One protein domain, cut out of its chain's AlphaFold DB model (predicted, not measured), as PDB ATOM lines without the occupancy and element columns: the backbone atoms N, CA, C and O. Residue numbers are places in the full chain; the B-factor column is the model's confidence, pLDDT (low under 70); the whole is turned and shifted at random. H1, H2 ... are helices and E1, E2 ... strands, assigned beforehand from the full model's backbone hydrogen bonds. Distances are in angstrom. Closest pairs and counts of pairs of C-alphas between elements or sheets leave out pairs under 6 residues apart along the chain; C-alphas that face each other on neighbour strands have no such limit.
ATOM      1  N   SER A 210     192.032 221.330 233.620       88.50
ATOM      2  CA  SER A 210     193.054 221.870 234.529       88.50
ATOM      3  C   SER A 210     194.249 220.924 234.702       88.50
ATOM      4  O   SER A 210     195.395 221.357 234.602       88.50
ATOM      5  N   VAL A 211     193.992 219.630 234.912       89.56
ATOM      6  CA  VAL A 211     195.024 218.578 234.988       89.56
ATOM      7  C   VAL A 211     195.742 218.435 233.651       89.56
ATOM      8  O   VAL A 211     196.964 218.322 233.623       89.56
ATOM      9  N   LEU A 212     195.008 218.485 232.537       88.88
ATOM     10  CA  LEU A 212     195.599 218.392 231.206       88.88
ATOM     11  C   LEU A 212     196.508 219.589 230.886       88.88
ATOM     12  O   LEU A 212     197.593 219.407 230.336       88.88
ATOM     13  N   ALA A 213     196.102 220.803 231.262       87.88
ATOM     14  CA  ALA A 213     196.928 221.999 231.122       87.88
ATOM     15  C   ALA A 213     198.227 221.875 231.934       87.88
ATOM     16  O   ALA A 213     199.305 222.085 231.386       87.88
ATOM     17  N   GLN A 214     198.135 221.446 233.197       90.31
ATOM     18  CA  GLN A 214     199.311 221.202 234.041       90.31
ATOM     19  C   GLN A 214     200.221 220.109 233.471       90.31
ATOM     20  O   GLN A 214     201.438 220.262 233.487       90.31
ATOM     21  N   ALA A 215     199.649 219.029 232.932       90.19
ATOM     22  CA  ALA A 215     200.404 217.941 232.319       90.19
ATOM     23  C   ALA A 215     201.185 218.422 231.088       90.19
ATOM     24  O   ALA A 215     202.373 218.141 230.977       90.19
ATOM     25  N   ARG A 216     200.557 219.213 230.207       89.25
ATOM     26  CA  ARG A 216     201.231 219.819 229.044       89.25
ATOM     27  C   ARG A 216     202.381 220.732 229.463       89.25
ATOM     28  O   ARG A 216     203.467 220.625 228.903       89.25
ATOM     29  N   THR A 217     202.166 221.570 230.481       88.12
ATOM     30  CA  THR A 217     203.229 222.404 231.061       88.12
ATOM     31  C   THR A 217     204.369 221.545 231.613       88.12
ATOM     32  O   THR A 217     205.528 221.824 231.325       88.12
ATOM     33  N   ALA A 218     204.064 220.480 232.361       87.25
ATOM     34  CA  ALA A 218     205.073 219.587 232.932       87.25
ATOM     35  C   ALA A 218     205.882 218.836 231.862       87.25
ATOM     36  O   ALA A 218     207.058 218.556 232.070       87.25
ATOM     37  N   CYS A 219     205.268 218.522 230.723       85.94
ATOM     38  CA  CYS A 219     205.921 217.875 229.587       85.94
ATOM     39  C   CYS A 219     206.781 218.824 228.742       85.94
ATOM     40  O   CYS A 219     207.366 218.357 227.773       85.94
ATOM     41  N   GLU A 220     206.842 220.124 229.069       79.38
ATOM     42  CA  GLU A 220     207.483 221.159 228.234       79.38
ATOM     43  C   GLU A 220     206.979 221.141 226.776       79.38
ATOM     44  O   GLU A 220     207.641 221.597 225.848       79.38
ATOM     45  N   ALA A 221     205.775 220.609 226.574       62.91
ATOM     46  CA  ALA A 221     205.197 220.409 225.263       62.91
ATOM     47  C   ALA A 221     204.506 221.693 224.792       62.91
ATOM     48  O   ALA A 221     203.791 222.351 225.554       62.91
ATOM     49  N   ASN A 222     204.637 222.009 223.500       56.44
ATOM     50  CA  ASN A 222     203.708 222.933 222.854       56.44
ATOM     51  C   ASN A 222     202.276 222.357 222.905       56.44
ATOM     52  O   ASN A 222     202.058 221.171 223.162       56.44
ATOM     53  N   THR A 223     201.269 223.193 222.642       57.44
ATOM     54  CA  THR A 223     199.827 222.856 222.680       57.44
ATOM     55  C   THR A 223     199.391 221.687 221.775       57.44
ATOM     56  O   THR A 223     198.214 221.333 221.767       57.44
ATOM     57  N   THR A 224     200.316 221.076 221.034       70.06
ATOM     58  CA  THR A 224     200.124 219.989 220.071       70.06
ATOM     59  C   THR A 224     200.074 218.589 220.689       70.06
ATOM     60  O   THR A 224     199.639 217.663 220.011       70.06
ATOM     61  N   MET A 225     200.458 218.399 221.958       80.62
ATOM     62  CA  MET A 225     200.304 217.100 222.626       80.62
ATOM     63  C   MET A 225     198.875 216.880 223.158       80.62
ATOM     64  O   MET A 225     198.313 217.702 223.903       80.62
ATOM     65  N   LEU A 226     198.286 215.738 222.796       84.56
ATOM     66  CA  LEU A 226     196.929 215.323 223.158       84.56
ATOM     67  C   LEU A 226     196.949 214.082 224.065       84.56
ATOM     68  O   LEU A 226     197.865 213.266 223.966       84.56
ATOM     69  N   PRO A 227     195.937 213.895 224.934       87.75
ATOM     70  CA  PRO A 227     195.790 212.658 225.695       87.75
ATOM     71  C   PRO A 227     195.651 211.456 224.758       87.75
ATOM     72  O   PRO A 227     194.693 211.375 223.987       87.75
ATOM     73  N   TRP A 228     196.581 210.511 224.859       87.19
ATOM     74  CA  TRP A 228     196.491 209.226 224.172       87.19
ATOM     75  C   TRP A 228     195.881 208.158 225.084       87.19
ATOM     76  O   TRP A 228     194.911 207.502 224.705       87.19
ATOM     77  N   HIS A 229     196.383 208.037 226.317       89.25
ATOM     78  CA  HIS A 229     195.875 207.076 227.295       89.25
ATOM     79  C   HIS A 229     195.771 207.681 228.697       89.25
ATOM     80  O   HIS A 229     196.592 208.502 229.102       89.25
ATOM     81  N   HIS A 230     194.761 207.252 229.455       89.06
ATOM     82  CA  HIS A 230     194.568 207.633 230.850       89.06
ATOM     83  C   HIS A 230     193.935 206.485 231.637       89.06
ATOM     84  O   HIS A 230     192.892 205.956 231.242       89.06
ATOM     85  N   GLU A 231     194.541 206.116 232.763       88.69
ATOM     86  CA  GLU A 231     194.031 205.059 233.637       88.69
ATOM     87  C   GLU A 231     194.330 205.365 235.105       88.69
ATOM     88  O   GLU A 231     195.459 205.703 235.467       88.69
ATOM     89  N   CYS A 232     193.315 205.208 235.955       87.12
ATOM     90  CA  CYS A 232     193.406 205.445 237.390       87.12
ATOM     91  C   CYS A 232     193.326 204.148 238.201       87.12
ATOM     92  O   CYS A 232     192.521 203.255 237.923       87.12
ATOM     93  N   ARG A 233     194.102 204.099 239.287       86.69
ATOM     94  CA  ARG A 233     193.998 203.100 240.358       86.69
ATOM     95  C   ARG A 233     194.028 203.806 241.706       86.69
ATOM     96  O   ARG A 233     195.015 204.440 242.082       86.69
ATOM     97  N   GLY A 234     192.932 203.702 242.454       84.12
ATOM     98  CA  GLY A 234     192.793 204.402 243.728       84.12
ATOM     99  C   GLY A 234     192.865 205.923 243.548       84.12
ATOM    100  O   GLY A 234     191.996 206.513 242.911       84.12
ATOM    101  N   LYS A 235     193.887 206.560 244.134       85.88
ATOM    102  CA  LYS A 235     194.095 208.023 244.104       85.88
ATOM    103  C   LYS A 235     195.165 208.483 243.106       85.88
ATOM    104  O   LYS A 235     195.472 209.674 243.076       85.88
ATOM    105  N   SER A 236     195.730 207.557 242.335       90.00
ATOM    106  CA  SER A 236     196.791 207.835 241.370       90.00
ATOM    107  C   SER A 236     196.334 207.467 239.963       90.00
ATOM    108  O   SER A 236     195.681 206.439 239.774       90.00
ATOM    109  N   CYS A 237     196.704 208.276 238.977       90.25
ATOM    110  CA  CYS A 237     196.418 208.027 237.571       90.25
ATOM    111  C   CYS A 237     197.678 208.181 236.727       90.25
ATOM    112  O   CYS A 237     198.488 209.078 236.963       90.25
ATOM    113  N   MET A 238     197.819 207.310 235.735       92.38
ATOM    114  CA  MET A 238     198.782 207.477 234.654       92.38
ATOM    115  C   MET A 238     198.089 208.202 233.508       92.38
ATOM    116  O   MET A 238     197.030 207.763 233.059       92.38
ATOM    117  N   LEU A 239     198.684 209.295 233.041       92.62
ATOM    118  CA  LEU A 239     198.276 210.042 231.856       92.62
ATOM    119  C   LEU A 239     199.426 210.014 230.850       92.62
ATOM    120  O   LEU A 239     200.547 210.376 231.191       92.62
ATOM    121  N   ILE A 240     199.150 209.588 229.622       91.81
ATOM    122  CA  ILE A 240     200.121 209.582 228.530       91.81
ATOM    123  C   ILE A 240     199.649 210.567 227.473       91.81
ATOM    124  O   ILE A 240     198.537 210.446 226.949       91.81
ATOM    125  N   LEU A 241     200.497 211.549 227.187       90.94
ATOM    126  CA  LEU A 241     200.307 212.507 226.111       90.94
ATOM    127  C   LEU A 241     201.131 212.066 224.899       90.94
ATOM    128  O   LEU A 241     202.274 211.656 225.069       90.94
ATOM    129  N   GLY A 242     200.551 212.156 223.705       88.25
ATOM    130  CA  GLY A 242     201.233 211.907 222.434       88.25
ATOM    131  C   GLY A 242     201.072 213.094 221.485       88.25
ATOM    132  O   GLY A 242     200.098 213.850 221.601       88.25
ATOM    133  N   ALA A 243     202.017 213.280 220.566       82.88
ATOM    134  CA  ALA A 243     201.904 214.291 219.515       82.88
ATOM    135  C   ALA A 243     200.680 214.024 218.612       82.88
ATOM    136  O   ALA A 243     200.384 212.883 218.254       82.88
ATOM    137  N   ALA A 244     199.917 215.075 218.295       73.88
ATOM    138  CA  ALA A 244     198.644 214.951 217.577       73.88
ATOM    139  C   ALA A 244     198.788 214.482 216.119       73.88
ATOM    140  O   ALA A 244     197.896 213.811 215.610       73.88
ATOM    141  N   ASP A 245     199.879 214.860 215.460       69.69
ATOM    142  CA  ASP A 245     200.218 214.561 214.065       69.69
ATOM    143  C   ASP A 245     200.841 213.172 213.865       69.69
ATOM    144  O   ASP A 245     200.863 212.663 212.748       69.69
ATOM    145  N   GLU A 246     201.269 212.531 214.950       67.38
ATOM    146  CA  GLU A 246     201.853 211.182 214.962       67.38
ATOM    147  C   GLU A 246     200.842 210.119 215.423       67.38
ATOM    148  O   GLU A 246     201.166 208.943 215.600       67.38
ATOM    149  N   ARG A 247     199.580 210.514 215.629       62.66
ATOM    150  CA  ARG A 247     198.532 209.599 216.070       62.66
ATOM    151  C   ARG A 247     198.208 208.596 214.967       62.66
ATOM    152  O   ARG A 247     197.686 208.955 213.915       62.66
ATOM    153  N   ASN A 248     198.457 207.320 215.243       61.62
ATOM    154  CA  ASN A 248     198.022 206.252 214.357       61.62
ATOM    155  C   ASN A 248     196.504 206.044 214.509       61.62
ATOM    156  O   ASN A 248     196.034 205.546 215.532       61.62
ATOM    157  N   ASP A 249     195.731 206.440 213.497       61.50
ATOM    158  CA  ASP A 249     194.273 206.250 213.461       61.50
ATOM    159  C   ASP A 249     193.869 204.817 213.056       61.50
ATOM    160  O   ASP A 249     192.677 204.516 212.938       61.50
ATOM    161  N   ASN A 250     194.836 203.909 212.859       62.97
ATOM    162  CA  ASN A 250     194.563 202.509 212.549       62.97
ATOM    163  C   ASN A 250     193.843 201.811 213.728       62.97
ATOM    164  O   ASN A 250     194.422 201.642 214.806       62.97
ATOM    165  N   PRO A 251     192.590 201.348 213.550       58.12
ATOM    166  CA  PRO A 251     191.829 200.714 214.618       58.12
ATOM    167  C   PRO A 251     192.387 199.361 215.089       58.12
ATOM    168  O   PRO A 251     191.969 198.911 216.159       58.12
ATOM    169  N   GLU A 252     193.296 198.733 214.338       59.75
ATOM    170  CA  GLU A 252     193.972 197.481 214.719       59.75
ATOM    171  C   GLU A 252     195.173 197.701 215.657       59.75
ATOM    172  O   GLU A 252     195.601 196.768 216.329       59.75
ATOM    173  N   GLU A 253     195.670 198.936 215.783       67.94
ATOM    174  CA  GLU A 253     196.834 199.286 216.614       67.94
ATOM    175  C   GLU A 253     196.468 200.167 217.820       67.94
ATOM    176  O   GLU A 253     197.312 200.859 218.371       67.94
ATOM    177  N   LYS A 254     195.212 200.139 218.284       74.25
ATOM    178  CA  LYS A 254     194.728 201.014 219.378       74.25
ATOM    179  C   LYS A 254     195.512 200.911 220.688       74.25
ATOM    180  O   LYS A 254     195.512 201.860 221.467       74.25
ATOM    181  N   ASP A 255     196.147 199.768 220.924       82.75
ATOM    182  CA  ASP A 255     196.950 199.499 222.114       82.75
ATOM    183  C   ASP A 255     198.440 199.818 221.906       82.75
ATOM    184  O   ASP A 255     199.251 199.549 222.788       82.75
ATOM    185  N   ARG A 256     198.812 200.415 220.768       86.19
ATOM    186  CA  ARG A 256     200.175 200.835 220.450       86.19
ATOM    187  C   ARG A 256     200.203 202.294 219.992       86.19
ATOM    188  O   ARG A 256     199.349 202.742 219.237       86.19
ATOM    189  N   PHE A 257     201.212 203.038 220.423       85.94
ATOM    190  CA  PHE A 257     201.526 204.360 219.884       85.94
ATOM    191  C   PHE A 257     203.020 204.441 219.627       85.94
ATOM    192  O   PHE A 257     203.792 203.974 220.458       85.94
ATOM    193  N   CYS A 258     203.415 205.018 218.497       84.19
ATOM    194  CA  CYS A 258     204.807 205.294 218.166       84.19
ATOM    195  C   CYS A 258     204.934 206.776 217.843       84.19
ATOM    196  O   CYS A 258     204.133 207.277 217.055       84.19
ATOM    197  N   GLY A 259     205.890 207.455 218.460       81.19
ATOM    198  CA  GLY A 259     206.019 208.899 218.354       81.19
ATOM    199  C   GLY A 259     206.437 209.540 219.670       81.19
ATOM    200  O   GLY A 259     206.638 208.876 220.686       81.19
ATOM    201  N   SER A 260     206.475 210.864 219.654       85.38
ATOM    202  CA  SER A 260     206.817 211.692 220.799       85.38
ATOM    203  C   SER A 260     205.774 211.512 221.903       85.38
ATOM    204  O   SER A 260     204.602 211.878 221.746       85.38
ATOM    205  N   LEU A 261     206.203 210.960 223.039       87.88
ATOM    206  CA  LEU A 261     205.339 210.602 224.165       87.88
ATOM    207  C   LEU A 261     205.794 211.294 225.445       87.88
ATOM    208  O   LEU A 261     206.983 211.408 225.728       87.88
ATOM    209  N   CYS A 262     204.836 211.670 226.286       89.81
ATOM    210  CA  CYS A 262     205.100 212.127 227.643       89.81
ATOM    211  C   CYS A 262     204.223 211.387 228.653       89.81
ATOM    212  O   CYS A 262     202.992 211.431 228.594       89.81
ATOM    213  N   PHE A 263     204.866 210.722 229.608       92.00
ATOM    214  CA  PHE A 263     204.220 210.013 230.706       92.00
ATOM    215  C   PHE A 263     204.119 210.932 231.917       92.00
ATOM    216  O   PHE A 263     205.111 211.498 232.376       92.00
ATOM    217  N   VAL A 264     202.921 211.028 232.480       93.31
ATOM    218  CA  VAL A 264     202.593 211.904 233.601       93.31
ATOM    219  C   VAL A 264     201.892 211.097 234.688       93.31
ATOM    220  O   VAL A 264     200.962 210.334 234.422       93.31
ATOM    221  N   LEU A 265     202.332 211.280 235.932       93.19
ATOM    222  CA  LEU A 265     201.646 210.779 237.116       93.19
ATOM    223  C   LEU A 265     200.772 211.887 237.694       93.19
ATOM    224  O   LEU A 265     201.250 212.990 237.958       93.19
ATOM    225  N   VAL A 266     199.504 211.568 237.931       91.69
ATOM    226  CA  VAL A 266     198.550 212.450 238.604       91.69
ATOM    227  C   VAL A 266     198.183 211.831 239.946       91.69
ATOM    228  O   VAL A 266     197.703 210.698 239.991       91.69
ATOM    229  N   LYS A 267     198.390 212.557 241.047       89.62
ATOM    230  CA  LYS A 267     198.048 212.109 242.404       89.62
ATOM    231  C   LYS A 267     197.305 213.219 243.143       89.62
ATOM    232  O   LYS A 267     197.898 214.159 243.664       89.62
ATOM    233  N   GLY A 268     195.978 213.120 243.190       83.38
ATOM    234  CA  GLY A 268     195.147 214.234 243.659       83.38
ATOM    235  C   GLY A 268     195.291 215.450 242.735       83.38
ATOM    236  O   GLY A 268     194.972 215.348 241.556       83.38
ATOM    237  N   SER A 269     195.756 216.584 243.268       81.31
ATOM    238  CA  SER A 269     196.045 217.805 242.495       81.31
ATOM    239  C   SER A 269     197.495 217.908 242.016       81.31
ATOM    240  O   SER A 269     197.845 218.883 241.362       81.31
ATOM    241  N   GLU A 270     198.354 216.961 242.392       89.31
ATOM    242  CA  GLU A 270     199.755 216.945 241.985       89.31
ATOM    243  C   GLU A 270     199.887 216.290 240.606       89.31
ATOM    244  O   GLU A 270     199.399 215.176 240.394       89.31
ATOM    245  N   VAL A 271     200.552 216.981 239.681       90.94
ATOM    246  CA  VAL A 271     200.830 216.513 238.321       90.94
ATOM    247  C   VAL A 271     202.333 216.545 238.105       90.94
ATOM    248  O   VAL A 271     202.959 217.597 238.238       90.94
ATOM    249  N   ARG A 272     202.918 215.394 237.775       90.69
ATOM    250  CA  ARG A 272     204.368 215.243 237.655       90.69
ATOM    251  C   ARG A 272     204.749 214.487 236.390       90.69
ATOM    252  O   ARG A 272     204.256 213.384 236.159       90.69
ATOM    253  N   ARG A 273     205.673 215.053 235.608       90.44
ATOM    254  CA  ARG A 273     206.320 214.359 234.487       90.44
ATOM    255  C   ARG A 273     207.147 213.183 235.010       90.44
ATOM    256  O   ARG A 273     207.913 213.342 235.956       90.44
ATOM    257  N   LEU A 274     206.984 212.021 234.387       85.81
ATOM    258  CA  LEU A 274     207.757 210.814 234.670       85.81
ATOM    259  C   LEU A 274     208.839 210.597 233.611       85.81
ATOM    260  O   LEU A 274     210.017 210.588 233.945       85.81
ATOM    261  N   TYR A 275     208.428 210.470 232.348       82.50
ATOM    262  CA  TYR A 275     209.308 210.212 231.209       82.50
ATOM    263  C   TYR A 275     208.844 210.988 229.980       82.50
ATOM    264  O   TYR A 275     207.644 211.208 229.801       82.50
ATOM    265  N   THR A 276     209.799 211.352 229.133       82.62
ATOM    266  CA  THR A 276     209.583 211.785 227.751       82.62
ATOM    267  C   THR A 276     210.325 210.828 226.835       82.62
ATOM    268  O   THR A 276     211.420 210.386 227.181       82.62
ATOM    269  N   PHE A 277     209.707 210.506 225.711       79.62
ATOM    270  CA  PHE A 277     210.234 209.611 224.690       79.62
ATOM    271  C   PHE A 277     210.160 210.315 223.337       79.62
ATOM    272  O   PHE A 277     209.255 211.134 223.124       79.62
ATOM    273  N   ASP A 278     211.110 210.007 222.464       75.75
ATOM    274  CA  ASP A 278     211.282 210.687 221.180       75.75
ATOM    275  C   ASP A 278     210.444 210.015 220.078       75.75
ATOM    276  O   ASP A 278     209.833 208.967 220.286       75.75
ATOM    277  N   SER A 279     210.409 210.612 218.881       71.31
ATOM    278  CA  SER A 279     209.543 210.198 217.759       71.31
ATOM    279  C   SER A 279     209.690 208.734 217.317       71.31
ATOM    280  O   SER A 279     208.799 208.181 216.674       71.31
ATOM    281  N   ASP A 280     210.811 208.101 217.645       72.81
ATOM    282  CA  ASP A 280     211.137 206.738 217.224       72.81
ATOM    283  C   ASP A 280     210.704 205.660 218.229       72.81
ATOM    284  O   ASP A 280     210.668 204.468 217.884       72.81
ATOM    285  N   ASP A 281     210.340 206.072 219.444       78.38
ATOM    286  CA  ASP A 281     209.913 205.189 220.519       78.38
ATOM    287  C   ASP A 281     208.453 204.771 220.344       78.38
ATOM    288  O   ASP A 281     207.609 205.515 219.838       78.38
ATOM    289  N   CYS A 282     208.132 203.563 220.800       83.31
ATOM    290  CA  CYS A 282     206.756 203.097 220.877       83.31
ATOM    291  C   CYS A 282     206.391 202.648 222.275       83.31
ATOM    292  O   CYS A 282     207.197 202.059 222.982       83.31
ATOM    293  N   VAL A 283     205.126 202.814 222.622       87.62
ATOM    294  CA  VAL A 283     204.506 202.215 223.794       87.62
ATOM    295  C   VAL A 283     203.440 201.222 223.353       87.62
ATOM    296  O   VAL A 283     202.610 201.529 222.501       87.62
ATOM    297  N   THR A 284     203.449 200.043 223.964       88.00
ATOM    298  CA  THR A 284     202.413 199.017 223.834       88.00
ATOM    299  C   THR A 284     201.724 198.814 225.181       88.00
ATOM    300  O   THR A 284     202.374 198.725 226.224       88.00
ATOM    301  N   LEU A 285     200.397 198.750 225.173       87.88
ATOM    302  CA  LEU A 285     199.566 198.513 226.346       87.88
ATOM    303  C   LEU A 285     199.324 197.009 226.512       87.88
ATOM    304  O   LEU A 285     198.620 196.396 225.715       87.88
ATOM    305  N   THR A 286     199.833 196.415 227.589       84.12
ATOM    306  CA  THR A 286     199.448 195.060 228.035       84.12
ATOM    307  C   THR A 286     198.468 195.178 229.199       84.12
ATOM    308  O   THR A 286     198.431 196.236 229.820       84.12
ATOM    309  N   PRO A 287     197.677 194.154 229.572       82.38
ATOM    310  CA  PRO A 287     196.707 194.269 230.671       82.38
ATOM    311  C   PRO A 287     197.267 194.847 231.984       82.38
ATOM    312  O   PRO A 287     196.536 195.496 232.732       82.38
ATOM    313  N   SER A 288     198.560 194.650 232.246       79.69
ATOM    314  CA  SER A 288     199.243 195.050 233.477       79.69
ATOM    315  C   SER A 288     200.308 196.133 233.302       79.69
ATOM    316  O   SER A 288     200.753 196.675 234.316       79.69
ATOM    317  N   GLU A 289     200.723 196.472 232.075       86.62
ATOM    318  CA  GLU A 289     201.956 197.239 231.839       86.62
ATOM    319  C   GLU A 289     201.877 198.181 230.632       86.62
ATOM    320  O   GLU A 289     201.130 197.962 229.677       86.62
ATOM    321  N   TYR A 290     202.684 199.237 230.690       88.69
ATOM    322  CA  TYR A 290     203.115 200.019 229.541       88.69
ATOM    323  C   TYR A 290     204.509 199.522 229.152       88.69
ATOM    324  O   TYR A 290     205.457 199.716 229.919       88.69
ATOM    325  N   VAL A 291     204.622 198.875 227.996       86.62
ATOM    326  CA  VAL A 291     205.887 198.362 227.458       86.62
ATOM    327  C   VAL A 291     206.412 199.371 226.452       86.62
ATOM    328  O   VAL A 291     205.789 199.590 225.415       86.62
ATOM    329  N   VAL A 292     207.518 200.027 226.784       82.69
ATOM    330  CA  VAL A 292     208.158 201.025 225.929       82.69
ATOM    331  C   VAL A 292     209.315 200.376 225.185       82.69
ATOM    332  O   VAL A 292     210.235 199.861 225.817       82.69
ATOM    333  N   SER A 293     209.269 200.430 223.858       79.12
ATOM    334  CA  SER A 293     210.286 199.908 222.951       79.12
ATOM    335  C   SER A 293     210.991 201.044 222.209       79.12
ATOM    336  O   SER A 293     210.301 201.896 221.644       79.12
ATOM    337  N   SER A 294     212.320 201.011 222.141       68.00
ATOM    338  CA  SER A 294     213.157 202.006 221.450       68.00
ATOM    339  C   SER A 294     213.936 201.370 220.294       68.00
ATOM    340  O   SER A 294     214.249 200.180 220.328       68.00
ATOM    341  N   ASN A 295     214.299 202.152 219.270       63.66
ATOM    342  CA  ASN A 295     215.085 201.698 218.102       63.66
ATOM    343  C   ASN A 295     216.583 201.448 218.417       63.66
ATOM    344  O   ASN A 295     217.446 201.567 217.548       63.66
ATOM    345  N   THR A 296     216.921 201.139 219.668       52.94
ATOM    346  CA  THR A 296     218.304 200.993 220.144       52.94
ATOM    347  C   THR A 296     218.855 199.573 219.996       52.94
ATOM    348  O   THR A 296     220.001 199.336 220.374       52.94
ATOM    349  N   GLY A 297     218.068 198.632 219.469       42.78
ATOM    350  CA  GLY A 297     218.480 197.243 219.301       42.78
ATOM    351  C   GLY A 297     219.408 197.015 218.098       42.78
ATOM    352  O   GLY A 297     219.477 197.840 217.176       42.78
ATOM    353  N   PRO A 298     220.106 195.862 218.044       32.19
ATOM    354  CA  PRO A 298     220.938 195.476 216.908       32.19
ATOM    355  C   PRO A 298     220.161 195.560 215.590       32.19
ATOM    356  O   PRO A 298     219.002 195.144 215.517       32.19
ATOM    357  N   TYR A 299     220.796 196.090 214.542       40.06
ATOM    358  CA  TYR A 299     220.213 196.234 213.198       40.06
ATOM    359  C   TYR A 299     218.941 197.107 213.132       40.06
ATOM    360  O   TYR A 299     218.116 196.928 212.236       40.06
ATOM    361  N   GLY A 300     218.774 198.053 214.065       43.31
ATOM    362  CA  GLY A 300     217.577 198.900 214.142       43.31
ATOM    363  C   GLY A 300     216.347 198.147 214.652       43.31
ATOM    364  O   GLY A 300     215.216 198.570 214.409       43.31
ATOM    365  N   SER A 301     216.556 197.009 215.325       42.59
ATOM    366  CA  SER A 301     215.477 196.309 216.013       42.59
ATOM    367  C   SER A 301     214.944 197.148 217.173       42.59
ATOM    368  O   SER A 301     215.653 197.943 217.796       42.59
ATOM    369  N   ARG A 302     213.649 196.979 217.438       53.66
ATOM    370  CA  ARG A 302     212.991 197.573 218.596       53.66
ATOM    371  C   ARG A 302     213.166 196.636 219.776       53.66
ATOM    372  O   ARG A 302     212.618 195.537 219.754       53.66
ATOM    373  N   GLU A 303     213.926 197.071 220.769       52.28
ATOM    374  CA  GLU A 303     214.049 196.360 222.040       52.28
ATOM    375  C   GLU A 303     213.144 197.010 223.083       52.28
ATOM    376  O   GLU A 303     213.022 198.237 223.137       52.28
ATOM    377  N   ASP A 304     212.501 196.188 223.911       55.72
ATOM    378  CA  ASP A 304     211.682 196.664 225.023       55.72
ATOM    379  C   ASP A 304     212.597 197.221 226.124       55.72
ATOM    380  O   ASP A 304     213.243 196.474 226.860       55.72
ATOM    381  N   GLY A 305     212.658 198.546 226.242       62.06
ATOM    382  CA  GLY A 305     213.581 199.247 227.133       62.06
ATOM    383  C   GLY A 305     213.020 199.560 228.524       62.06
ATOM    384  O   GLY A 305     213.786 199.649 229.487       62.06
ATOM    385  N   LYS A 306     211.698 199.750 228.673       73.31
ATOM    386  CA  LYS A 306     211.074 200.083 229.972       73.31
ATOM    387  C   LYS A 306     209.677 199.497 230.122       73.31
ATOM    388  O   LYS A 306     208.844 199.602 229.230       73.31
ATOM    389  N   TRP A 307     209.411 198.951 231.303       81.81
ATOM    390  CA  TRP A 307     208.142 198.327 231.658       81.81
ATOM    391  C   TRP A 307     207.561 199.093 232.847       81.81
ATOM    392  O   TRP A 307     208.120 199.066 233.943       81.81
ATOM    393  N   ILE A 308     206.475 199.839 232.639       86.31
ATOM    394  CA  ILE A 308     205.837 200.672 233.674       86.31
ATOM    395  C   ILE A 308     204.520 200.027 234.093       86.31
ATOM    396  O   ILE A 308     203.716 199.626 233.256       86.31
ATOM    397  N   SER A 309     204.264 199.949 235.394       86.81
ATOM    398  CA  SER A 309     203.080 199.281 235.925       86.81
ATOM    399  C   SER A 309     201.788 200.055 235.629       86.81
ATOM    400  O   SER A 309     201.653 201.234 235.971       86.81
ATOM    401  N   ARG A 310     200.784 199.368 235.067       87.69
ATOM    402  CA  ARG A 310     199.386 199.843 234.994       87.69
ATOM    403  C   ARG A 310     198.594 199.521 236.258       87.69
ATOM    404  O   ARG A 310     197.616 200.199 236.569       87.69
TER     405      ARG A 310
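Overview. This is residues 210 to 310 of the 544 residues of an uncharacterized protein of Cystobacter ferrugineus (UniProt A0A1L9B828). A strongly twisted four-stranded sheet curls round one short helix, H1, and a second four-stranded sheet stands on the far side of it from H1, with little close contact between the sheets. The 101 printed residues hold one named helix and then eight named strands, H1 E1 E2 E3 E4 E5 E6 E7 E8, mostly strand by class. The sheets, in order E1 E2 E4 E5 and E3 E6 E7 E8, are both antiparallel. The whole is compact, radius of gyration of the C-alphas 13.4 A, only just elongated, spanning 43 by 29 by 26 A.

Arrangement. In the first sheet E2, residues 236 to 243, is the antiparallel neighbour of E1, residues 225 to 233, with N 231 and O 238 at 3.0 A, and of E4, residues 261 to 267, with N 239 and O 264 at 2.9 A. E4 forms a hairpin with E5, residues 270 to 277; N 263 and O 275 are 2.8 A apart. H1, residues 210 to 218, is on this sheet; its closest C-alphas to E5 are Ala 218 and Arg 273, 5.6 A. In H1 every O i to N i+4 pair is within hydrogen-bond range. In the second sheet E3, residues 256 to 258, is the neighbour of E6, residues 282 to 286, with N 257 and O 283 at 2.9 A. E6, E7, residues 289 to 294, and E8, residues 303 to 309, form a meander, each strand the antiparallel neighbour of the one before; N 284 and O 291 are 2.8 A apart, N 292 and O 306 2.8 A. E4 and E6 are only just apart, at 8.3 A.

Along the chain. H1 begins at C-alpha 210, (193.054, 221.870, 234.529), and measures 12.3 A. E1, 23.5 A, bends by 54 degrees at residue 228; E2 measures 23.4 A, E5 21.5 A. E8 ends at C-alpha 309, (203.080, 199.281, 235.925).

Size, cuts and confidence. The C-alphas farthest apart, of Ser 269 and Tyr 299, are 43.7 A apart. The printed part has no cut; the link E2 to E3 is long. Residues 221 to 223, 245 to 253 and 294 to 305 have pLDDT under 70.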